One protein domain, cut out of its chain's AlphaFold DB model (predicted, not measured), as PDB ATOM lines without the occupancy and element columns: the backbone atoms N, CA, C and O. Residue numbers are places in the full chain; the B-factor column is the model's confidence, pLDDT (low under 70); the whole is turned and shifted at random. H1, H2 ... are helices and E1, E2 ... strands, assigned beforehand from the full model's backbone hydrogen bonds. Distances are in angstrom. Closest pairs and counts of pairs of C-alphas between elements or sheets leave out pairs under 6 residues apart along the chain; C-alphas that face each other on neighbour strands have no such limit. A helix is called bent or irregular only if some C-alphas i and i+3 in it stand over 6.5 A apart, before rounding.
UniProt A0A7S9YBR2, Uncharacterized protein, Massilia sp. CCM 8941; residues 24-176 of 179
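What this domain is: This is residues 24 to 176 of the 179 residues of an uncharacterized protein of Massilia sp. CCM 8941 (UniProt A0A7S9YBR2). A strongly twisted wall of four strands, E1 E2 E4 E3, has H7 over E4 and, on the same face, H5 beside the strands near E1. H3 packs on H7, H6 packs on H3, H4 and H5 make a helical hairpin, and H1 lies beyond H2 at one end of the length. The 153 printed residues hold seven named helices and four named strands, in the order H1 H2 H3 H4 H5 E1 E2 H6 H7 E3 E4, and the sheet is antiparallel throughout. The class is mixed, helices and strands; the whole is compact, with a radius of gyration of the C-alphas of 15.7 A, and elongated, spanning 53 by 31 by 30 A.

Where its parts are: Begin with the sheet: E1 is residues 106 to 110, E2 121 to 126, E3 155 to 159, and E4 168 to 175. E4 runs 21.7 A, from C-alpha 168 at (-25.872, -8.016, 38.821) to C-alpha 175 at (-26.183, -20.142, 20.818). Then find H1 from C-alpha 27 at (-47.555, -14.162, 37.898) to residue 36, and H2, residues 39 to 53, 21.1 A long. H3 is residues 66 to 72, H4 81 to 90, H5 94 to 101, H6 134 to 139 and H7 145 to 151. H3 and H5 are irregular: C-alphas 67 and 70 are 7.5 A apart, and 95 and 98 are 7.4 A apart.

How they stand to each other: Look first at the hairpin E1 and E2, where N 107 and O 124 are 2.8 A apart. E2 and E4 have N 125 and O 171 at 2.8 A, and the hairpin E3 and E4 has N 157 and O 170 at 2.9 A, within hydrogen-bond range. E2, H6, H7 and E3 form a split strand-helix-strand unit, two strands running the same way with E4 between them, its crossover right-handed. H7 has a height over the sheet of 9.4 A and runs slantwise to E4, at 53 degrees on the local plane. H5, at a height of 5.4 A, is over none of the strands. H2 only grazes the sheet with residues 47 to 53, and H4 with residues 85 to 89. H3, the hub, touches H7, closest C-alphas Ser 67 and Val 149 at 5.1 A, and H6, Pro 70 and Phe 137 at 6.4 A; it touches H4 only at the corner, and only just, with 3 pairs of C-alphas within 8 A. H1 is close to H2 but not clearly touching, Arg 34 and Ala 42 having the closest C-alphas, 6.1 A. Every O i to N i+4 pair is within hydrogen-bond range in H1, H2, H4, H6 and H7; H3 has 1 of 3, with 3 of 4 O i to N i+3 pairs, and H5 has 2 of 4.

The domain as a whole: The C-alphas of Tyr 36 and Thr 116 are the two farthest apart, 53.8 A. The printed part has no cut, and its one long link is residues 54 to 65, between H2 and H3. Mean pLDDT of the printed part is 91.6, and no printed residue is under 70.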
ATOM      1  N   PHE A  24     -41.792 -17.143  42.122       94.50
ATOM      2  CA  PHE A  24     -41.925 -16.006  41.209       94.50
ATOM      3  C   PHE A  24     -42.249 -16.422  39.764       94.50
ATOM      4  O   PHE A  24     -42.562 -15.566  38.939       94.50
ATOM      5  N   ILE A  25     -42.263 -17.723  39.447       92.94
ATOM      6  CA  ILE A  25     -42.831 -18.230  38.185       92.94
ATOM      7  C   ILE A  25     -44.341 -17.967  38.114       92.94
ATOM      8  O   ILE A  25     -44.873 -17.720  37.032       92.94
ATOM      9  N   SER A  26     -45.033 -17.945  39.256       93.69
ATOM     10  CA  SER A  26     -46.438 -17.542  39.311       93.69
ATOM     11  C   SER A  26     -46.564 -16.027  39.170       93.69
ATOM     12  O   SER A  26     -46.100 -15.262  40.021       93.69
ATOM     13  N   THR A  27     -47.253 -15.582  38.119       92.06
ATOM     14  CA  THR A  27     -47.555 -14.162  37.898       92.06
ATOM     15  C   THR A  27     -48.394 -13.575  39.038       92.06
ATOM     16  O   THR A  27     -48.161 -12.438  39.439       92.06
ATOM     17  N   GLU A  28     -49.313 -14.351  39.621       93.06
ATOM     18  CA  GLU A  28     -50.126 -13.923  40.768       93.06
ATOM     19  C   GLU A  28     -49.281 -13.713  42.027       93.06
ATOM     20  O   GLU A  28     -49.435 -12.714  42.733       93.06
ATOM     21  N   PHE A  29     -48.369 -14.645  42.321       93.25
ATOM     22  CA  PHE A  29     -47.443 -14.489  43.441       93.25
ATOM     23  C   PHE A  29     -46.532 -13.280  43.228       93.25
ATOM     24  O   PHE A  29     -46.371 -12.471  44.140       93.25
ATOM     25  N   PHE A  30     -45.987 -13.127  42.017       92.25
ATOM     26  CA  PHE A  30     -45.154 -11.985  41.656       92.25
ATOM     27  C   PHE A  30     -45.893 -10.654  41.859       92.25
ATOM     28  O   PHE A  30     -45.346  -9.741  42.478       92.25
ATOM     29  N   ALA A  31     -47.140 -10.550  41.386       91.25
ATOM     30  CA  ALA A  31     -47.959  -9.349  41.532       91.25
ATOM     31  C   ALA A  31     -48.182  -8.996  43.009       91.25
ATOM     32  O   ALA A  31     -47.809  -7.905  43.435       91.25
ATOM     33  N   ARG A  32     -48.652  -9.959  43.818       91.94
ATOM     34  CA  ARG A  32     -48.842  -9.759  45.265       91.94
ATOM     35  C   ARG A  32     -47.551  -9.335  45.958       91.94
ATOM     36  O   ARG A  32     -47.553  -8.415  46.766       91.94
ATOM     37  N   MET A  33     -46.434  -9.986  45.642       92.50
ATOM     38  CA  MET A  33     -45.135  -9.639  46.217       92.50
ATOM     39  C   MET A  33     -44.741  -8.191  45.924       92.50
ATOM     40  O   MET A  33     -44.228  -7.518  46.817       92.50
ATOM     41  N   ARG A  34     -44.989  -7.721  44.699       87.06
ATOM     42  CA  ARG A  34     -44.681  -6.355  44.267       87.06
ATOM     43  C   ARG A  34     -45.586  -5.309  44.922       87.06
ATOM     44  O   ARG A  34     -45.122  -4.204  45.170       87.06
ATOM     45  N   ASP A  35     -46.837  -5.649  45.211       88.88
ATOM     46  CA  ASP A  35     -47.796  -4.712  45.812       88.88
ATOM     47  C   ASP A  35     -47.507  -4.441  47.300       88.88
ATOM     48  O   ASP A  35     -47.799  -3.356  47.797       88.88
ATOM     49  N   TYR A  36     -46.900  -5.400  48.008       86.12
ATOM     50  CA  TYR A  36     -46.627  -5.302  49.452       86.12
ATOM     51  C   TYR A  36     -45.144  -5.149  49.814       86.12
ATOM     52  O   TYR A  36     -44.803  -5.104  50.996       86.12
ATOM     53  N   THR A  37     -44.243  -5.122  48.830       88.75
ATOM     54  CA  THR A  37     -42.795  -5.053  49.067       88.75
ATOM     55  C   THR A  37     -42.163  -3.974  48.198       88.75
ATOM     56  O   THR A  37     -42.409  -3.919  46.996       88.75
ATOM     57  N   GLU A  38     -41.270  -3.179  48.792       90.81
ATOM     58  CA  GLU A  38     -40.407  -2.251  48.060       90.81
ATOM     59  C   GLU A  38     -39.679  -2.944  46.901       90.81
ATOM     60  O   GLU A  38     -39.239  -4.096  47.011       90.81
ATOM     61  N   ARG A  39     -39.512  -2.223  45.788       88.06
ATOM     62  CA  ARG A  39     -39.013  -2.772  44.516       88.06
ATOM     63  C   ARG A  39     -37.702  -3.551  44.668       88.06
ATOM     64  O   ARG A  39     -37.592  -4.664  44.155       88.06
ATOM     65  N   ASP A  40     -36.731  -2.992  45.383       87.62
ATOM     66  CA  ASP A  40     -35.404  -3.597  45.555       87.62
ATOM     67  C   ASP A  40     -35.450  -4.860  46.421       87.62
ATOM     68  O   ASP A  40     -34.745  -5.842  46.163       87.62
ATOM     69  N   ALA A  41     -36.324  -4.871  47.429       89.19
ATOM     70  CA  ALA A  41     -36.530  -6.026  48.290       89.19
ATOM     71  C   ALA A  41     -37.294  -7.145  47.560       89.19
ATOM     72  O   ALA A  41     -36.940  -8.317  47.709       89.19
ATOM     73  N   ALA A  42     -38.288  -6.807  46.729       91.38
ATOM     74  CA  ALA A  42     -38.973  -7.769  45.866       91.38
ATOM     75  C   ALA A  42     -37.995  -8.408  44.866       91.38
ATOM     76  O   ALA A  42     -37.925  -9.634  44.771       91.38
ATOM     77  N   PHE A  43     -37.171  -7.588  44.207       91.62
ATOM     78  CA  PHE A  43     -36.121  -8.051  43.299       91.62
ATOM     79  C   PHE A  43     -35.101  -8.958  44.000       91.62
ATOM     80  O   PHE A  43     -34.762 -10.022  43.488       91.62
ATOM     81  N   SER A  44     -34.646  -8.588  45.200       91.44
ATOM     82  CA  SER A  44     -33.689  -9.398  45.966       91.44
ATOM     83  C   SER A  44     -34.248 -10.780  46.322       91.44
ATOM     84  O   SER A  44     -33.522 -11.774  46.264       91.44
ATOM     85  N   LYS A  45     -35.544 -10.866  46.657       93.25
ATOM     86  CA  LYS A  45     -36.228 -12.143  46.911       93.25
ATOM     87  C   LYS A  45     -36.363 -12.978  45.634       93.25
ATOM     88  O   LYS A  45     -36.122 -14.181  45.691       93.25
ATOM     89  N   GLU A  46     -36.687 -12.352  44.503       94.62
ATOM     90  CA  GLU A  46     -36.770 -13.030  43.203       94.62
ATOM     91  C   GLU A  46     -35.413 -13.614  42.785       94.62
ATOM     92  O   GLU A  46     -35.312 -14.808  42.511       94.62
ATOM     93  N   ILE A  47     -34.345 -12.810  42.794       94.44
ATOM     94  CA  ILE A  47     -33.002 -13.268  42.409       94.44
ATOM     95  C   ILE A  47     -32.495 -14.374  43.337       94.44
ATOM     96  O   ILE A  47     -31.852 -15.317  42.872       94.44
ATOM     97  N   LYS A  48     -32.805 -14.301  44.637       93.38
ATOM     98  CA  LYS A  48     -32.491 -15.379  45.579       93.38
ATOM     99  C   LYS A  48     -33.198 -16.681  45.188       93.38
ATOM    100  O   LYS A  48     -32.527 -17.703  45.077       93.38
ATOM    101  N   ALA A  49     -34.504 -16.634  44.916       94.44
ATOM    102  CA  ALA A  49     -35.268 -17.808  44.493       94.44
ATOM    103  C   ALA A  49     -34.748 -18.392  43.166       94.44
ATOM    104  O   ALA A  49     -34.600 -19.606  43.038       94.44
ATOM    105  N   ILE A  50     -34.390 -17.534  42.205       95.19
ATOM    106  CA  ILE A  50     -33.737 -17.934  40.950       95.19
ATOM    107  C   ILE A  50     -32.412 -18.661  41.226       95.19
ATOM    108  O   ILE A  50     -32.154 -19.711  40.638       95.19
ATOM    109  N   GLY A  51     -31.575 -18.129  42.119       92.81
ATOM    110  CA  GLY A  51     -30.297 -18.740  42.486       92.81
ATOM    111  C   GLY A  51     -30.452 -20.109  43.155       92.81
ATOM    112  O   GLY A  51     -29.707 -21.032  42.834       92.81
ATOM    113  N   GLU A  52     -31.437 -20.256  44.042       93.62
ATOM    114  CA  GLU A  52     -31.731 -21.508  44.757       93.62
ATOM    115  C   GLU A  52     -32.313 -22.589  43.828       93.62
ATOM    116  O   GLU A  52     -31.921 -23.757  43.890       93.62
ATOM    117  N   ARG A  53     -33.197 -22.195  42.905       92.69
ATOM    118  CA  ARG A  53     -33.776 -23.067  41.871       92.69
ATOM    119  C   ARG A  53     -32.738 -23.491  40.820       92.69
ATOM    120  O   ARG A  53     -32.648 -24.662  40.413       92.69
ATOM    121  N   GLY A  54     -31.928 -22.529  40.393       89.56
ATOM    122  CA  GLY A  54     -30.903 -22.650  39.362       89.56
ATOM    123  C   GLY A  54     -31.433 -22.932  37.949       89.56
ATOM    124  O   GLY A  54     -32.588 -23.294  37.750       89.56
ATOM    125  N   ALA A  55     -30.530 -22.822  36.977       92.31
ATOM    126  CA  ALA A  55     -30.789 -22.885  35.535       92.31
ATOM    127  C   ALA A  55     -31.284 -24.247  34.991       92.31
ATOM    128  O   ALA A  55     -31.307 -25.247  35.722       92.31
ATOM    129  N   GLY A  56     -31.590 -24.287  33.689       82.81
ATOM    130  CA  GLY A  56     -31.586 -25.494  32.852       82.81
ATOM    131  C   GLY A  56     -32.775 -26.423  33.045       82.81
ATOM    132  O   GLY A  56     -32.597 -27.633  33.135       82.81
ATOM    133  N   LYS A  57     -33.976 -25.867  33.193       87.44
ATOM    134  CA  LYS A  57     -35.210 -26.643  33.393       87.44
ATOM    135  C   LYS A  57     -35.963 -26.872  32.088       87.44
ATOM    136  O   LYS A  57     -36.719 -27.832  31.985       87.44
ATOM    137  N   LEU A  58     -35.720 -26.009  31.108       86.75
ATOM    138  CA  LEU A  58     -36.332 -26.000  29.789       86.75
ATOM    139  C   LEU A  58     -35.247 -25.808  28.702       86.75
ATOM    140  O   LEU A  58     -34.172 -26.405  28.786       86.75
ATOM    141  N   SER A  59     -35.517 -25.028  27.651       88.31
ATOM    142  CA  SER A  59     -34.675 -24.956  26.449       88.31
ATOM    143  C   SER A  59     -33.531 -23.964  26.610       88.31
ATOM    144  O   SER A  59     -33.761 -22.767  26.518       88.31
ATOM    145  N   THR A  60     -32.288 -24.446  26.668       93.50
ATOM    146  CA  THR A  60     -31.091 -23.604  26.852       93.50
ATOM    147  C   THR A  60     -30.578 -22.876  25.599       93.50
ATOM    148  O   THR A  60     -29.649 -22.072  25.709       93.50
ATOM    149  N   ASP A  61     -31.120 -23.174  24.410       93.81
ATOM    150  CA  ASP A  61     -30.751 -22.510  23.147       93.81
ATOM    151  C   ASP A  61     -31.524 -21.193  22.987       93.81
ATOM    152  O   ASP A  61     -32.758 -21.173  22.962       93.81
ATOM    153  N   ALA A  62     -30.806 -20.081  22.826       94.69
ATOM    154  CA  ALA A  62     -31.398 -18.750  22.718       94.69
ATOM    155  C   ALA A  62     -32.343 -18.585  21.507       94.69
ATOM    156  O   ALA A  62     -33.235 -17.726  21.510       94.69
ATOM    157  N   ARG A  63     -32.179 -19.404  20.460       93.69
ATOM    158  CA  ARG A  63     -33.009 -19.380  19.243       93.69
ATOM    159  C   ARG A  63     -34.392 -19.974  19.473       93.69
ATOM    160  O   ARG A  63     -35.321 -19.581  18.774       93.69
ATOM    161  N   THR A  64     -34.528 -20.874  20.444       92.88
ATOM    162  CA  THR A  64     -35.754 -21.655  20.677       92.88
ATOM    163  C   THR A  64     -36.337 -21.488  22.075       92.88
ATOM    164  O   THR A  64     -37.518 -21.765  22.251       92.88
ATOM    165  N   ALA A  65     -35.570 -20.983  23.048       94.50
ATOM    166  CA  ALA A  65     -36.009 -20.709  24.418       94.50
ATOM    167  C   ALA A  65     -37.339 -19.928  24.448       94.50
ATOM    168  O   ALA A  65     -37.352 -18.775  24.000       94.50
ATOM    169  N   PRO A  66     -38.454 -20.502  24.929       93.19
ATOM    170  CA  PRO A  66     -39.751 -19.826  24.962       93.19
ATOM    171  C   PRO A  66     -39.715 -18.480  25.692       93.19
ATOM    172  O   PRO A  66     -40.282 -17.501  25.204       93.19
ATOM    173  N   SER A  67     -38.966 -18.381  26.794       95.12
ATOM    174  CA  SER A  67     -38.807 -17.143  27.562       95.12
ATOM    175  C   SER A  67     -38.216 -15.982  26.761       95.12
ATOM    176  O   SER A  67     -38.355 -14.835  27.169       95.12
ATOM    177  N   LEU A  68     -37.507 -16.245  25.657       96.62
ATOM    178  CA  LEU A  68     -36.877 -15.209  24.833       96.62
ATOM    179  C   LEU A  68     -37.738 -14.760  23.652       96.62
ATOM    180  O   LEU A  68     -37.315 -13.866  22.919       96.62
ATOM    181  N   GLU A  69     -38.934 -15.320  23.467       95.31
ATOM    182  CA  GLU A  69     -39.808 -14.961  22.347       95.31
ATOM    183  C   GLU A  69     -40.084 -13.447  22.247       95.31
ATOM    184  O   GLU A  69     -39.876 -12.887  21.165       95.31
ATOM    185  N   PRO A  70     -40.406 -12.726  23.347       95.62
ATOM    186  CA  PRO A  70     -40.613 -11.279  23.285       95.62
ATOM    187  C   PRO A  70     -39.382 -10.513  22.795       95.62
ATOM    188  O   PRO A  70     -39.519  -9.523  22.083       95.62
ATOM    189  N   LEU A  71     -38.176 -10.972  23.148       95.38
ATOM    190  CA  LEU A  71     -36.918 -10.352  22.726       95.38
ATOM    191  C   LEU A  71     -36.575 -10.686  21.272       95.38
ATOM    192  O   LEU A  71     -36.148  -9.802  20.530       95.38
ATOM    193  N   ARG A  72     -36.776 -11.939  20.845       94.62
ATOM    194  CA  ARG A  72     -36.487 -12.402  19.478       94.62
ATOM    195  C   ARG A  72     -37.252 -11.615  18.415       94.62
ATOM    196  O   ARG A  72     -36.714 -11.402  17.325       94.62
ATOM    197  N   GLY A  73     -38.468 -11.174  18.739       90.81
ATOM    198  CA  GLY A  73     -39.313 -10.362  17.865       90.81
ATOM    199  C   GLY A  73     -38.920  -8.884  17.765       90.81
ATOM    200  O   GLY A  73     -39.405  -8.197  16.868       90.81
ATOM    201  N   VAL A  74     -38.048  -8.366  18.639       92.44
ATOM    202  CA  VAL A  74     -37.712  -6.934  18.630       92.44
ATOM    203  C   VAL A  74     -36.853  -6.594  17.413       92.44
ATOM    204  O   VAL A  74     -35.786  -7.173  17.197       92.44
ATOM    205  N   ILE A  75     -37.312  -5.610  16.636       92.38
ATOM    206  CA  ILE A  75     -36.642  -5.112  15.433       92.38
ATOM    207  C   ILE A  75     -35.816  -3.879  15.778       92.38
ATOM    208  O   ILE A  75     -36.315  -2.902  16.338       92.38
ATOM    209  N   LYS A  76     -34.551  -3.881  15.367       90.94
ATOM    210  CA  LYS A  76     -33.683  -2.704  15.402       90.94
ATOM    211  C   LYS A  76     -33.130  -2.483  14.001       90.94
ATOM    212  O   LYS A  76     -32.734  -3.432  13.350       90.94
ATOM    213  N   LYS A  77     -33.154  -1.243  13.497       88.31
ATOM    214  CA  LYS A  77     -32.717  -0.870  12.128       88.31
ATOM    215  C   LYS A  77     -33.098  -1.897  11.031       88.31
ATOM    216  O   LYS A  77     -32.268  -2.249  10.203       88.31
ATOM    217  N   GLY A  78     -34.336  -2.398  11.058       91.38
ATOM    218  CA  GLY A  78     -34.847  -3.362  10.072       91.38
ATOM    219  C   GLY A  78     -34.410  -4.822  10.254       91.38
ATOM    220  O   GLY A  78     -34.806  -5.658   9.453       91.38
ATOM    221  N   LEU A  79     -33.639  -5.150  11.295       92.31
ATOM    222  CA  LEU A  79     -33.181  -6.505  11.596       92.31
ATOM    223  C   LEU A  79     -33.762  -6.975  12.946       92.31
ATOM    224  O   LEU A  79     -33.506  -6.334  13.974       92.31
ATOM    225  N   PRO A  80     -34.553  -8.061  12.985       93.69
ATOM    226  CA  PRO A  80     -35.017  -8.641  14.239       93.69
ATOM    227  C   PRO A  80     -33.877  -9.356  14.973       93.69
ATOM    228  O   PRO A  80     -32.932  -9.861  14.362       93.69
ATOM    229  N   LEU A  81     -33.967  -9.431  16.303       94.81
ATOM    230  CA  LEU A  81     -32.931 -10.061  17.126       94.81
ATOM    231  C   LEU A  81     -32.673 -11.527  16.736       94.81
ATOM    232  O   LEU A  81     -31.517 -11.944  16.680       94.81
ATOM    233  N   LYS A  82     -33.724 -12.289  16.403       94.94
ATOM    234  CA  LYS A  82     -33.589 -13.686  15.949       94.94
ATOM    235  C   LYS A  82     -32.688 -13.840  14.715       94.94
ATOM    236  O   LYS A  82     -31.943 -14.812  14.621       94.94
ATOM    237  N   ASP A  83     -32.701 -12.865  13.808       94.81
ATOM    238  CA  ASP A  83     -31.880 -12.916  12.598       94.81
ATOM    239  C   ASP A  83     -30.420 -12.596  12.934       94.81
ATOM    240  O   ASP A  83     -29.515 -13.199  12.361       94.81
ATOM    241  N   MET A  84     -30.169 -11.715  13.914       95.12
ATOM    242  CA  MET A  84     -28.813 -11.501  14.432       95.12
ATOM    243  C   MET A  84     -28.247 -12.772  15.076       95.12
ATOM    244  O   MET A  84     -27.079 -13.087  14.866       95.12
ATOM    245  N   PHE A  85     -29.057 -13.548  15.804       95.12
ATOM    246  CA  PHE A  85     -28.623 -14.861  16.299       95.12
ATOM    247  C   PHE A  85     -28.193 -15.773  15.145       95.12
ATOM    248  O   PHE A  85     -27.116 -16.358  15.207       95.12
ATOM    249  N   GLY A  86     -28.968 -15.822  14.057       93.62
ATOM    250  CA  GLY A  86     -28.586 -16.549  12.842       93.62
ATOM    251  C   GLY A  86     -27.258 -16.076  12.241       93.62
ATOM    252  O   GLY A  86     -26.416 -16.903  11.892       93.62
ATOM    253  N   ARG A  87     -27.026 -14.758  12.178       92.94
ATOM    254  CA  ARG A  87     -25.768 -14.171  11.679       92.94
ATOM    255  C   ARG A  87     -24.559 -14.553  12.531       92.94
ATOM    256  O   ARG A  87     -23.506 -14.856  11.973       92.94
ATOM    257  N   ILE A  88     -24.720 -14.591  13.857       93.12
ATOM    258  CA  ILE A  88     -23.662 -15.033  14.775       93.12
ATOM    259  C   ILE A  88     -23.296 -16.486  14.486       93.12
ATOM    260  O   ILE A  88     -22.124 -16.756  14.240       93.12
ATOM    261  N   VAL A  89     -24.284 -17.389  14.426       91.69
ATOM    262  CA  VAL A  89     -24.076 -18.819  14.118       91.69
ATOM    263  C   VAL A  89     -23.363 -19.003  12.773       91.69
ATOM    264  O   VAL A  89     -22.429 -19.792  12.650       91.69
ATOM    265  N   GLN A  90     -23.751 -18.227  11.760       90.06
ATOM    266  CA  GLN A  90     -23.117 -18.253  10.438       90.06
ATOM    267  C   GLN A  90     -21.705 -17.648  10.422       90.06
ATOM    268  O   GLN A  90     -20.950 -17.879   9.480       90.06
ATOM    269  N   GLY A  91     -21.317 -16.882  11.444       89.50
ATOM    270  CA  GLY A  91     -20.017 -16.220  11.502       89.50
ATOM    271  C   GLY A  91     -19.902 -14.986  10.601       89.50
ATOM    272  O   GLY A  91     -18.788 -14.593  10.258       89.50
ATOM    273  N   VAL A  92     -21.022 -14.372  10.209       90.75
ATOM    274  CA  VAL A  92     -21.035 -13.189   9.333       90.75
ATOM    275  C   VAL A  92     -21.192 -11.905  10.142       90.75
ATOM    276  O   VAL A  92     -21.902 -11.880  11.140       90.75
ATOM    277  N   GLU A  93     -20.550 -10.823   9.691       87.06
ATOM    278  CA  GLU A  93     -20.664  -9.486  10.299       87.06
ATOM    279  C   GLU A  93     -20.226  -9.409  11.779       87.06
ATOM    280  O   GLU A  93     -20.829  -8.694  12.577       87.06
ATOM    281  N   SER A  94     -19.153 -10.112  12.155       85.31
ATOM    282  CA  SER A  94     -18.678 -10.209  13.549       85.31
ATOM    283  C   SER A  94     -18.464  -8.875  14.266       85.31
ATOM    284  O   SER A  94     -18.749  -8.765  15.457       85.31
ATOM    285  N   GLY A  95     -18.055  -7.830  13.542       87.06
ATOM    286  CA  GLY A  95     -17.915  -6.476  14.092       87.06
ATOM    287  C   GLY A  95     -19.232  -5.814  14.526       87.06
ATOM    288  O   GLY A  95     -19.201  -4.787  15.198       87.06
ATOM    289  N   LEU A  96     -20.391  -6.372  14.154       89.75
ATOM    290  CA  LEU A  96     -21.714  -5.828  14.478       89.75
ATOM    291  C   LEU A  96     -22.398  -6.532  15.655       89.75
ATOM    292  O   LEU A  96     -23.366  -5.988  16.186       89.75
ATOM    293  N   TRP A  97     -21.927  -7.706  16.080       92.69
ATOM    294  CA  TRP A  97     -22.648  -8.546  17.041       92.69
ATOM    295  C   TRP A  97     -22.797  -7.893  18.415       92.69
ATOM    296  O   TRP A  97     -23.917  -7.707  18.889       92.69
ATOM    297  N   GLU A  98     -21.692  -7.510  19.057       92.94
ATOM    298  CA  GLU A  98     -21.725  -6.961  20.420       92.94
ATOM    299  C   GLU A  98     -22.494  -5.629  20.513       92.94
ATOM    300  O   GLU A  98     -23.389  -5.518  21.362       92.94
ATOM    301  N   PRO A  99     -22.265  -4.628  19.631       92.25
ATOM    302  CA  PRO A  99     -23.058  -3.399  19.652       92.25
ATOM    303  C   PRO A  99     -24.554  -3.652  19.444       92.25
ATOM    304  O   PRO A  99     -25.393  -2.893  19.933       92.25
ATOM    305  N   TRP A 100     -24.910  -4.716  18.723       93.06
ATOM    306  CA  TRP A 100     -26.299  -5.101  18.533       93.06
ATOM    307  C   TRP A 100     -26.901  -5.714  19.792       93.06
ATOM    308  O   TRP A 100     -27.892  -5.200  20.317       93.06
ATOM    309  N   LEU A 101     -26.270  -6.771  20.303       94.88
ATOM    310  CA  LEU A 101     -26.697  -7.540  21.473       94.88
ATOM    311  C   LEU A 101     -26.868  -6.655  22.713       94.88
ATOM    312  O   LEU A 101     -27.895  -6.724  23.394       94.88
ATOM    313  N   THR A 102     -25.929  -5.735  22.942       93.31
ATOM    314  CA  THR A 102     -25.950  -4.822  24.097       93.31
ATOM    315  C   THR A 102     -27.174  -3.912  24.133       93.31
ATOM    316  O   THR A 102     -27.518  -3.380  25.192       93.31
ATOM    317  N   THR A 103     -27.867  -3.713  23.011       91.06
ATOM    318  CA  THR A 103     -29.083  -2.888  22.971       91.06
ATOM    319  C   THR A 103     -30.313  -3.616  23.500       91.06
ATOM    320  O   THR A 103     -31.246  -2.962  23.954       91.06
ATOM    321  N   PHE A 104     -30.262  -4.946  23.534       91.31
ATOM    322  CA  PHE A 104     -31.289  -5.824  24.094       91.31
ATOM    323  C   PHE A 104     -30.919  -6.336  25.493       91.31
ATOM    324  O   PHE A 104     -31.665  -7.109  26.082       91.31
ATOM    325  N   GLY A 105     -29.774  -5.900  26.033       93.56
ATOM    326  CA  GLY A 105     -29.264  -6.359  27.326       93.56
ATOM    327  C   GLY A 105     -28.481  -7.671  27.257       93.56
ATOM    328  O   GLY A 105     -28.270  -8.285  28.296       93.56
ATOM    329  N   PHE A 106     -28.051  -8.100  26.067       96.19
ATOM    330  CA  PHE A 106     -27.175  -9.258  25.910       96.19
ATOM    331  C   PHE A 106     -25.695  -8.861  25.888       96.19
ATOM    332  O   PHE A 106     -25.306  -7.892  25.236       96.19
ATOM    333  N   GLU A 107     -24.868  -9.672  26.539       95.31
ATOM    334  CA  GLU A 107     -23.410  -9.687  26.419       95.31
ATOM    335  C   GLU A 107     -22.976 -10.972  25.700       95.31
ATOM    336  O   GLU A 107     -23.469 -12.061  26.010       95.31
ATOM    337  N   LEU A 108     -22.032 -10.870  24.762       94.31
ATOM    338  CA  LEU A 108     -21.414 -12.038  24.136       94.31
ATOM    339  C   LEU A 108     -20.249 -12.506  25.022       94.31
ATOM    340  O   LEU A 108     -19.218 -11.846  25.092       94.31
ATOM    341  N   ARG A 109     -20.418 -13.619  25.744       91.12
ATOM    342  CA  ARG A 109     -19.431 -14.099  26.739       91.12
ATOM    343  C   ARG A 109     -18.450 -15.135  26.218       91.12
ATOM    344  O   ARG A 109     -17.464 -15.447  26.877       91.12
ATOM    345  N   GLY A 110     -18.730 -15.696  25.060       86.88
ATOM    346  CA  GLY A 110     -17.848 -16.635  24.399       86.88
ATOM    347  C   GLY A 110     -18.327 -16.832  22.982       86.88
ATOM    348  O   GLY A 110     -19.527 -16.920  22.756       86.88
ATOM    349  N   VAL A 111     -17.393 -16.860  22.044       89.94
ATOM    350  CA  VAL A 111     -17.656 -17.197  20.653       89.94
ATOM    351  C   VAL A 111     -16.345 -17.646  20.022       89.94
ATOM    352  O   VAL A 111     -15.279 -17.081  20.274       89.94
ATOM    353  N   ASN A 112     -16.411 -18.698  19.227       86.38
ATOM    354  CA  ASN A 112     -15.307 -19.166  18.419       86.38
ATOM    355  C   ASN A 112     -15.279 -18.363  17.115       86.38
ATOM    356  O   ASN A 112     -16.235 -18.392  16.345       86.38
ATOM    357  N   TYR A 113     -14.174 -17.672  16.842       83.25
ATOM    358  CA  TYR A 113     -13.987 -16.873  15.624       83.25
ATOM    359  C   TYR A 113     -13.282 -17.631  14.487       83.25
ATOM    360  O   TYR A 113     -13.002 -17.048  13.440       83.25
ATOM    361  N   ALA A 114     -12.996 -18.927  14.649       81.00
ATOM    362  CA  ALA A 114     -12.359 -19.732  13.608       81.00
ATOM    363  C   ALA A 114     -13.174 -19.730  12.301       81.00
ATOM    364  O   ALA A 114     -14.401 -19.713  12.314       81.00
ATOM    365  N   LYS A 115     -12.514 -19.769  11.141       72.69
ATOM    366  CA  LYS A 115     -13.215 -19.728   9.840       72.69
ATOM    367  C   LYS A 115     -14.100 -20.956   9.582       72.69
ATOM    368  O   LYS A 115     -14.991 -20.889   8.745       72.69
ATOM    369  N   THR A 116     -13.869 -22.050  10.303       75.88
ATOM    370  CA  THR A 116     -14.583 -23.323  10.178       75.88
ATOM    371  C   THR A 116     -15.037 -23.823  11.555       75.88
ATOM    372  O   THR A 116     -14.390 -23.538  12.564       75.88
ATOM    373  N   GLY A 117     -16.144 -24.571  11.592       75.31
ATOM    374  CA  GLY A 117     -16.711 -25.158  12.814       75.31
ATOM    375  C   GLY A 117     -17.789 -24.309  13.500       75.31
ATOM    376  O   GLY A 117     -18.068 -23.181  13.089       75.31
ATOM    377  N   ALA A 118     -18.401 -24.888  14.540       82.88
ATOM    378  CA  ALA A 118     -19.424 -24.235  15.354       82.88
ATOM    379  C   ALA A 118     -18.854 -23.034  16.119       82.88
ATOM    380  O   ALA A 118     -17.684 -23.020  16.536       82.88
ATOM    381  N   ARG A 119     -19.694 -22.016  16.315       87.44
ATOM    382  CA  ARG A 119     -19.327 -20.794  17.028       87.44
ATOM    383  C   ARG A 119     -19.344 -21.029  18.524       87.44
ATOM    384  O   ARG A 119     -18.574 -20.369  19.218       87.44
ATOM    385  N   ASN A 120     -20.148 -21.969  19.024       87.88
ATOM    386  CA  ASN A 120     -20.275 -22.234  20.460       87.88
ATOM    387  C   ASN A 120     -20.548 -20.939  21.231       87.88
ATOM    388  O   ASN A 120     -19.916 -20.654  22.260       87.88
ATOM    389  N   ALA A 121     -21.405 -20.096  20.653       92.44
ATOM    390  CA  ALA A 121     -21.629 -18.766  21.162       92.44
ATOM    391  C   ALA A 121     -22.383 -18.828  22.500       92.44
ATOM    392  O   ALA A 121     -23.242 -19.670  22.750       92.44
ATOM    393  N   ARG A 122     -22.039 -17.922  23.410       95.19
ATOM    394  CA  ARG A 122     -22.673 -17.783  24.722       95.19
ATOM    395  C   ARG A 122     -23.209 -16.382  24.869       95.19
ATOM    396  O   ARG A 122     -22.437 -15.422  24.873       95.19
ATOM    397  N   LEU A 123     -24.519 -16.280  25.035       96.81
ATOM    398  CA  LEU A 123     -25.211 -15.017  25.232       96.81
ATOM    399  C   LEU A 123     -25.625 -14.897  26.693       96.81
ATOM    400  O   LEU A 123     -26.355 -15.742  27.195       96.81
ATOM    401  N   ALA A 124     -25.184 -13.848  27.376       97.38
ATOM    402  CA  ALA A 124     -25.624 -13.540  28.730       97.38
ATOM    403  C   ALA A 124     -26.655 -12.414  28.691       97.38
ATOM    404  O   ALA A 124     -26.313 -11.279  28.372       97.38
ATOM    405  N   LEU A 125     -27.907 -12.726  29.011       97.81
ATOM    406  CA  LEU A 125     -28.956 -11.735  29.212       97.81
ATOM    407  C   LEU A 125     -28.814 -11.134  30.608       97.81
ATOM    408  O   LEU A 125     -28.884 -11.861  31.598       97.81
ATOM    409  N   ASP A 126     -28.655  -9.818  30.692       97.12
ATOM    410  CA  ASP A 126     -28.773  -9.084  31.948       97.12
ATOM    411  C   ASP A 126     -30.198  -9.242  32.498       97.12
ATOM    412  O   ASP A 126     -31.171  -8.813  31.872       97.12
ATOM    413  N   ILE A 127     -30.322  -9.851  33.675       96.75
ATOM    414  CA  ILE A 127     -31.571  -9.994  34.434       96.75
ATOM    415  C   ILE A 127     -31.553  -9.139  35.709       96.75
ATOM    416  O   ILE A 127     -32.392  -9.312  36.589       96.75
ATOM    417  N   SER A 128     -30.625  -8.187  35.826       94.50
ATOM    418  CA  SER A 128     -30.585  -7.234  36.932       94.50
ATOM    419  C   SER A 128     -31.778  -6.272  36.919       94.50
ATOM    420  O   SER A 128     -32.595  -6.226  35.987       94.50
ATOM    421  N   LEU A 129     -31.900  -5.468  37.975       90.62
ATOM    422  CA  LEU A 129     -32.975  -4.489  38.108       90.62
ATOM    423  C   LEU A 129     -32.957  -3.419  36.999       90.62
ATOM    424  O   LEU A 129     -34.019  -2.930  36.609       90.62
ATOM    425  N   ALA A 130     -31.769  -3.086  36.487       90.06
ATOM    426  CA  ALA A 130     -31.549  -2.083  35.443       90.06
ATOM    427  C   ALA A 130     -31.560  -2.669  34.017       90.06
ATOM    428  O   ALA A 130     -31.242  -1.961  33.060       90.06
ATOM    429  N   SER A 131     -31.930  -3.946  33.866       94.25
ATOM    430  CA  SER A 131     -31.902  -4.632  32.576       94.25
ATOM    431  C   SER A 131     -32.710  -3.907  31.503       94.25
ATOM    432  O   SER A 131     -33.897  -3.603  31.684       94.25
ATOM    433  N   LYS A 132     -32.081  -3.730  30.335       93.38
ATOM    434  CA  LYS A 132     -32.696  -3.162  29.125       93.38
ATOM    435  C   LYS A 132     -33.855  -4.007  28.589       93.38
ATOM    436  O   LYS A 132     -34.717  -3.475  27.896       93.38
ATOM    437  N   ALA A 133     -33.908  -5.296  28.929       95.25
ATOM    438  CA  ALA A 133     -34.990  -6.184  28.520       95.25
ATOM    439  C   ALA A 133     -36.300  -5.916  29.279       95.25
ATOM    440  O   ALA A 133     -37.370  -6.285  28.795       95.25
ATOM    441  N   THR A 134     -36.242  -5.230  30.430       94.00
ATOM    442  CA  THR A 134     -37.407  -4.995  31.300       94.00
ATOM    443  C   THR A 134     -38.587  -4.391  30.538       94.00
ATOM    444  O   THR A 134     -39.703  -4.883  30.667       94.00
ATOM    445  N   THR A 135     -38.355  -3.366  29.711       92.44
ATOM    446  CA  THR A 135     -39.429  -2.695  28.958       92.44
ATOM    447  C   THR A 135     -40.058  -3.607  27.907       92.44
ATOM    448  O   THR A 135     -41.269  -3.566  27.711       92.44
ATOM    449  N   VAL A 136     -39.263  -4.460  27.254       95.25
ATOM    450  CA  VAL A 136     -39.761  -5.400  26.237       95.25
ATOM    451  C   VAL A 136     -40.733  -6.392  26.870       95.25
ATOM    452  O   VAL A 136     -41.852  -6.555  26.392       95.25
ATOM    453  N   PHE A 137     -40.336  -7.003  27.985       96.25
ATOM    454  CA  PHE A 137     -41.180  -7.959  28.698       96.25
ATOM    455  C   PHE A 137     -42.391  -7.308  29.368       96.25
ATOM    456  O   PHE A 137     -43.477  -7.885  29.348       96.25
ATOM    457  N   ALA A 138     -42.238  -6.095  29.903       92.94
ATOM    458  CA  ALA A 138     -43.358  -5.338  30.454       92.94
ATOM    459  C   ALA A 138     -44.432  -5.063  29.388       92.94
ATOM    460  O   ALA A 138     -45.609  -5.309  29.638       92.94
ATOM    461  N   ASN A 139     -44.032  -4.640  28.184       94.06
ATOM    462  CA  ASN A 139     -44.958  -4.411  27.068       94.06
ATOM    463  C   ASN A 139     -45.624  -5.703  26.573       94.06
ATOM    464  O   ASN A 139     -46.746  -5.659  26.078       94.06
ATOM    465  N   ALA A 140     -44.953  -6.847  26.725       95.00
ATOM    466  CA  ALA A 140     -45.519  -8.162  26.436       95.00
ATOM    467  C   ALA A 140     -46.439  -8.695  27.556       95.00
ATOM    468  O   ALA A 140     -46.978  -9.790  27.422       95.00
ATOM    469  N   GLY A 141     -46.616  -7.958  28.661       94.81
ATOM    470  CA  GLY A 141     -47.442  -8.387  29.792       94.81
ATOM    471  C   GLY A 141     -46.802  -9.476  30.659       94.81
ATOM    472  O   GLY A 141     -47.515 -10.216  31.329       94.81
ATOM    473  N   ILE A 142     -45.467  -9.582  30.664       95.38
ATOM    474  CA  ILE A 142     -44.713 -10.634  31.365       95.38
ATOM    475  C   ILE A 142     -43.856  -9.992  32.472       95.38
ATOM    476  O   ILE A 142     -42.652  -9.783  32.308       95.38
ATOM    477  N   PRO A 143     -44.449  -9.615  33.615       92.00
ATOM    478  CA  PRO A 143     -43.738  -8.870  34.653       92.00
ATOM    479  C   PRO A 143     -42.683  -9.716  35.388       92.00
ATOM    480  O   PRO A 143     -41.664  -9.178  35.821       92.00
ATOM    481  N   ASN A 144     -42.885 -11.031  35.470       94.31
ATOM    482  CA  ASN A 144     -42.028 -12.001  36.158       94.31
ATOM    483  C   ASN A 144     -40.992 -12.678  35.239       94.31
ATOM    484  O   ASN A 144     -40.522 -13.789  35.495       94.31
ATOM    485  N   TRP A 145     -40.643 -12.020  34.134       96.38
ATOM    486  CA  TRP A 145     -39.831 -12.589  33.058       96.38
ATOM    487  C   TRP A 145     -38.454 -13.106  33.495       96.38
ATOM    488  O   TRP A 145     -37.960 -14.050  32.889       96.38
ATOM    489  N   ARG A 146     -37.830 -12.534  34.537       96.44
ATOM    490  CA  ARG A 146     -36.506 -12.971  35.027       96.44
ATOM    491  C   ARG A 146     -36.543 -14.418  35.492       96.44
ATOM    492  O   ARG A 146     -35.642 -15.194  35.183       96.44
ATOM    493  N   SER A 147     -37.611 -14.772  36.200       95.81
ATOM    494  CA  SER A 147     -37.854 -16.128  36.676       95.81
ATOM    495  C   SER A 147     -38.087 -17.100  35.518       95.81
ATOM    496  O   SER A 147     -37.521 -18.187  35.525       95.81
ATOM    497  N   LEU A 148     -38.834 -16.691  34.487       96.00
ATOM    498  CA  LEU A 148     -39.061 -17.513  33.289       96.00
ATOM    499  C   LEU A 148     -37.767 -17.738  32.495       96.00
ATOM    500  O   LEU A 148     -37.423 -18.863  32.152       96.00
ATOM    501  N   VAL A 149     -37.012 -16.663  32.267       96.81
ATOM    502  CA  VAL A 149     -35.699 -16.694  31.610       96.81
ATOM    503  C   VAL A 149     -34.725 -17.612  32.346       96.81
ATOM    504  O   VAL A 149     -33.914 -18.278  31.707       96.81
ATOM    505  N   ALA A 150     -34.801 -17.678  33.676       95.88
ATOM    506  CA  ALA A 150     -33.947 -18.563  34.451       95.88
ATOM    507  C   ALA A 150     -34.244 -20.056  34.237       95.88
ATOM    508  O   ALA A 150     -33.310 -20.858  34.282       95.88
ATOM    509  N   GLU A 151     -35.493 -20.439  33.958       94.38
ATOM    510  CA  GLU A 151     -35.848 -21.833  33.642       94.38
ATOM    511  C   GLU A 151     -35.324 -22.250  32.253       94.38
ATOM    512  O   GLU A 151     -34.922 -23.398  32.069       94.38
ATOM    513  N   ASP A 152     -35.244 -21.305  31.314       94.56
ATOM    514  CA  ASP A 152     -34.815 -21.503  29.922       94.56
ATOM    515  C   ASP A 152     -33.311 -21.248  29.679       94.56
ATOM    516  O   ASP A 152     -32.840 -21.298  28.551       94.56
ATOM    517  N   CYS A 153     -32.504 -20.961  30.699       95.81
ATOM    518  CA  CYS A 153     -31.076 -20.676  30.501       95.81
ATOM    519  C   CYS A 153     -30.179 -21.880  30.818       95.81
ATOM    520  O   CYS A 153     -30.550 -22.766  31.584       95.81
ATOM    521  N   ALA A 154     -28.968 -21.910  30.264       94.88
ATOM    522  CA  ALA A 154     -27.952 -22.917  30.578       94.88
ATOM    523  C   ALA A 154     -27.306 -22.692  31.950       94.88
ATOM    524  O   ALA A 154     -26.965 -23.640  32.656       94.88
ATOM    525  N   GLN A 155     -27.113 -21.429  32.327       95.44
ATOM    526  CA  GLN A 155     -26.443 -21.059  33.568       95.44
ATOM    527  C   GLN A 155     -26.980 -19.730  34.098       95.44
ATOM    528  O   GLN A 155     -27.223 -18.796  33.342       95.44
ATOM    529  N   ILE A 156     -27.082 -19.630  35.424       96.38
ATOM    530  CA  ILE A 156     -27.315 -18.374  36.136       96.38
ATOM    531  C   ILE A 156     -26.003 -17.918  36.773       96.38
ATOM    532  O   ILE A 156     -25.338 -18.696  37.458       96.38
ATOM    533  N   GLN A 157     -25.646 -16.653  36.575       95.31
ATOM    534  CA  GLN A 157     -24.542 -15.997  37.271       95.31
ATOM    535  C   GLN A 157     -25.087 -14.816  38.067       95.31
ATOM    536  O   GLN A 157     -25.588 -13.861  37.484       95.31
ATOM    537  N   ILE A 158     -24.973 -14.879  39.393       93.31
ATOM    538  CA  ILE A 158     -25.388 -13.805  40.303       93.31
ATOM    539  C   ILE A 158     -24.138 -13.229  40.955       93.31
ATOM    540  O   ILE A 158     -23.393 -13.931  41.640       93.31
ATOM    541  N   GLU A 159     -23.920 -11.940  40.747       90.69
ATOM    542  CA  GLU A 159     -22.836 -11.175  41.340       90.69
ATOM    543  C   GLU A 159     -23.381 -10.407  42.537       90.69
ATOM    544  O   GLU A 159     -24.334  -9.627  42.433       90.69
ATOM    545  N   LYS A 160     -22.771 -10.650  43.700       83.75
ATOM    546  CA  LYS A 160     -23.151  -9.958  44.929       83.75
ATOM    547  C   LYS A 160     -22.911  -8.451  44.765       83.75
ATOM    548  O   LYS A 160     -21.903  -8.065  44.171       83.75
ATOM    549  N   PRO A 161     -23.804  -7.605  45.301       82.94
ATOM    550  CA  PRO A 161     -23.578  -6.169  45.308       82.94
ATOM    551  C   PRO A 161     -22.298  -5.835  46.085       82.94
ATOM    552  O   PRO A 161     -21.933  -6.528  47.036       82.94
ATOM    553  N   THR A 162     -21.638  -4.752  45.689       81.69
ATOM    554  CA  THR A 162     -20.549  -4.123  46.448       81.69
ATOM    555  C   THR A 162     -20.989  -2.726  46.882       81.69
ATOM    556  O   THR A 162     -22.032  -2.249  46.437       81.69
ATOM    557  N   GLU A 163     -20.186  -2.025  47.688       79.06
ATOM    558  CA  GLU A 163     -20.459  -0.622  48.051       79.06
ATOM    559  C   GLU A 163     -20.668   0.295  46.835       79.06
ATOM    560  O   GLU A 163     -21.356   1.306  46.935       79.06
ATOM    561  N   LYS A 164     -20.079  -0.049  45.681       78.50
ATOM    562  CA  LYS A 164     -20.093   0.787  44.469       78.50
ATOM    563  C   LYS A 164     -20.924   0.210  43.330       78.50
ATOM    564  O   LYS A 164     -21.168   0.913  42.351       78.50
ATOM    565  N   THR A 165     -21.327  -1.057  43.409       75.50
ATOM    566  CA  THR A 165     -22.013  -1.741  42.307       75.50
ATOM    567  C   THR A 165     -23.264  -2.454  42.803       75.50
ATOM    568  O   THR A 165     -23.153  -3.307  43.688       75.50
ATOM    569  N   PRO A 166     -24.446  -2.176  42.221       78.00
ATOM    570  CA  PRO A 166     -25.650  -2.923  42.548       78.00
ATOM    571  C   PRO A 166     -25.493  -4.396  42.155       78.00
ATOM    572  O   PRO A 166     -24.609  -4.757  41.373       78.00
ATOM    573  N   ALA A 167     -26.366  -5.246  42.695       82.56
ATOM    574  CA  ALA A 167     -26.380  -6.664  42.365       82.56
ATOM    575  C   ALA A 167     -26.593  -6.843  40.855       82.56
ATOM    576  O   ALA A 167     -27.549  -6.305  40.286       82.56
ATOM    577  N   LYS A 168     -25.713  -7.615  40.218       90.69
ATOM    578  CA  LYS A 168     -25.872  -8.016  38.821       90.69
ATOM    579  C   LYS A 168     -26.275  -9.473  38.765       90.69
ATOM    580  O   LYS A 168     -25.856 -10.286  39.585       90.69
ATOM    581  N   ALA A 169     -27.096  -9.807  37.787       95.19
ATOM    582  CA  ALA A 169     -27.496 -11.175  37.552       95.19
ATOM    583  C   ALA A 169     -27.629 -11.388  36.049       95.19
ATOM    584  O   ALA A 169     -28.130 -10.518  35.341       95.19
ATOM    585  N   TYR A 170     -27.172 -12.542  35.583       97.19
ATOM    586  CA  TYR A 170     -27.138 -12.898  34.177       97.19
ATOM    587  C   TYR A 170     -27.710 -14.294  33.968       97.19
ATOM    588  O   TYR A 170     -27.339 -15.232  34.679       97.19
ATOM    589  N   ALA A 171     -28.566 -14.428  32.961       97.56
ATOM    590  CA  ALA A 171     -29.006 -15.709  32.430       97.56
ATOM    591  C   ALA A 171     -28.235 -16.008  31.145       97.56
ATOM    592  O   ALA A 171     -28.298 -15.251  30.178       97.56
ATOM    593  N   ILE A 172     -27.459 -17.084  31.158       97.12
ATOM    594  CA  ILE A 172     -26.555 -17.460  30.076       97.12
ATOM    595  C   ILE A 172     -27.232 -18.523  29.226       97.12
ATOM    596  O   ILE A 172     -27.629 -19.569  29.732       97.12
ATOM    597  N   PHE A 173     -27.318 -18.257  27.934       96.88
ATOM    598  CA  PHE A 173     -27.865 -19.142  26.923       96.88
ATOM    599  C   PHE A 173     -26.754 -19.627  26.007       96.88
ATOM    600  O   PHE A 173     -25.807 -18.889  25.705       96.88
ATOM    601  N   TRP A 174     -26.915 -20.852  25.524       94.06
ATOM    602  CA  TRP A 174     -26.156 -21.304  24.377       94.06
ATOM    603  C   TRP A 174     -26.755 -20.700  23.119       94.06
ATOM    604  O   TRP A 174     -27.970 -20.570  22.966       94.06
ATOM    605  N   LEU A 175     -25.877 -20.348  22.208       89.88
ATOM    606  CA  LEU A 175     -26.183 -20.142  20.818       89.88
ATOM    607  C   LEU A 175     -25.278 -21.136  20.092       89.88
ATOM    608  O   LEU A 175     -24.093 -21.200  20.406       89.88
ATOM    609  N   ASP A 176     -25.870 -21.998  19.261       83.88
ATOM    610  CA  ASP A 176     -25.161 -23.056  18.521       83.88
ATOM    611  C   ASP A 176     -24.105 -23.830  19.337       83.88
ATOM    612  O   ASP A 176     -22.923 -23.857  18.990       83.88
TER     613      ASP A 176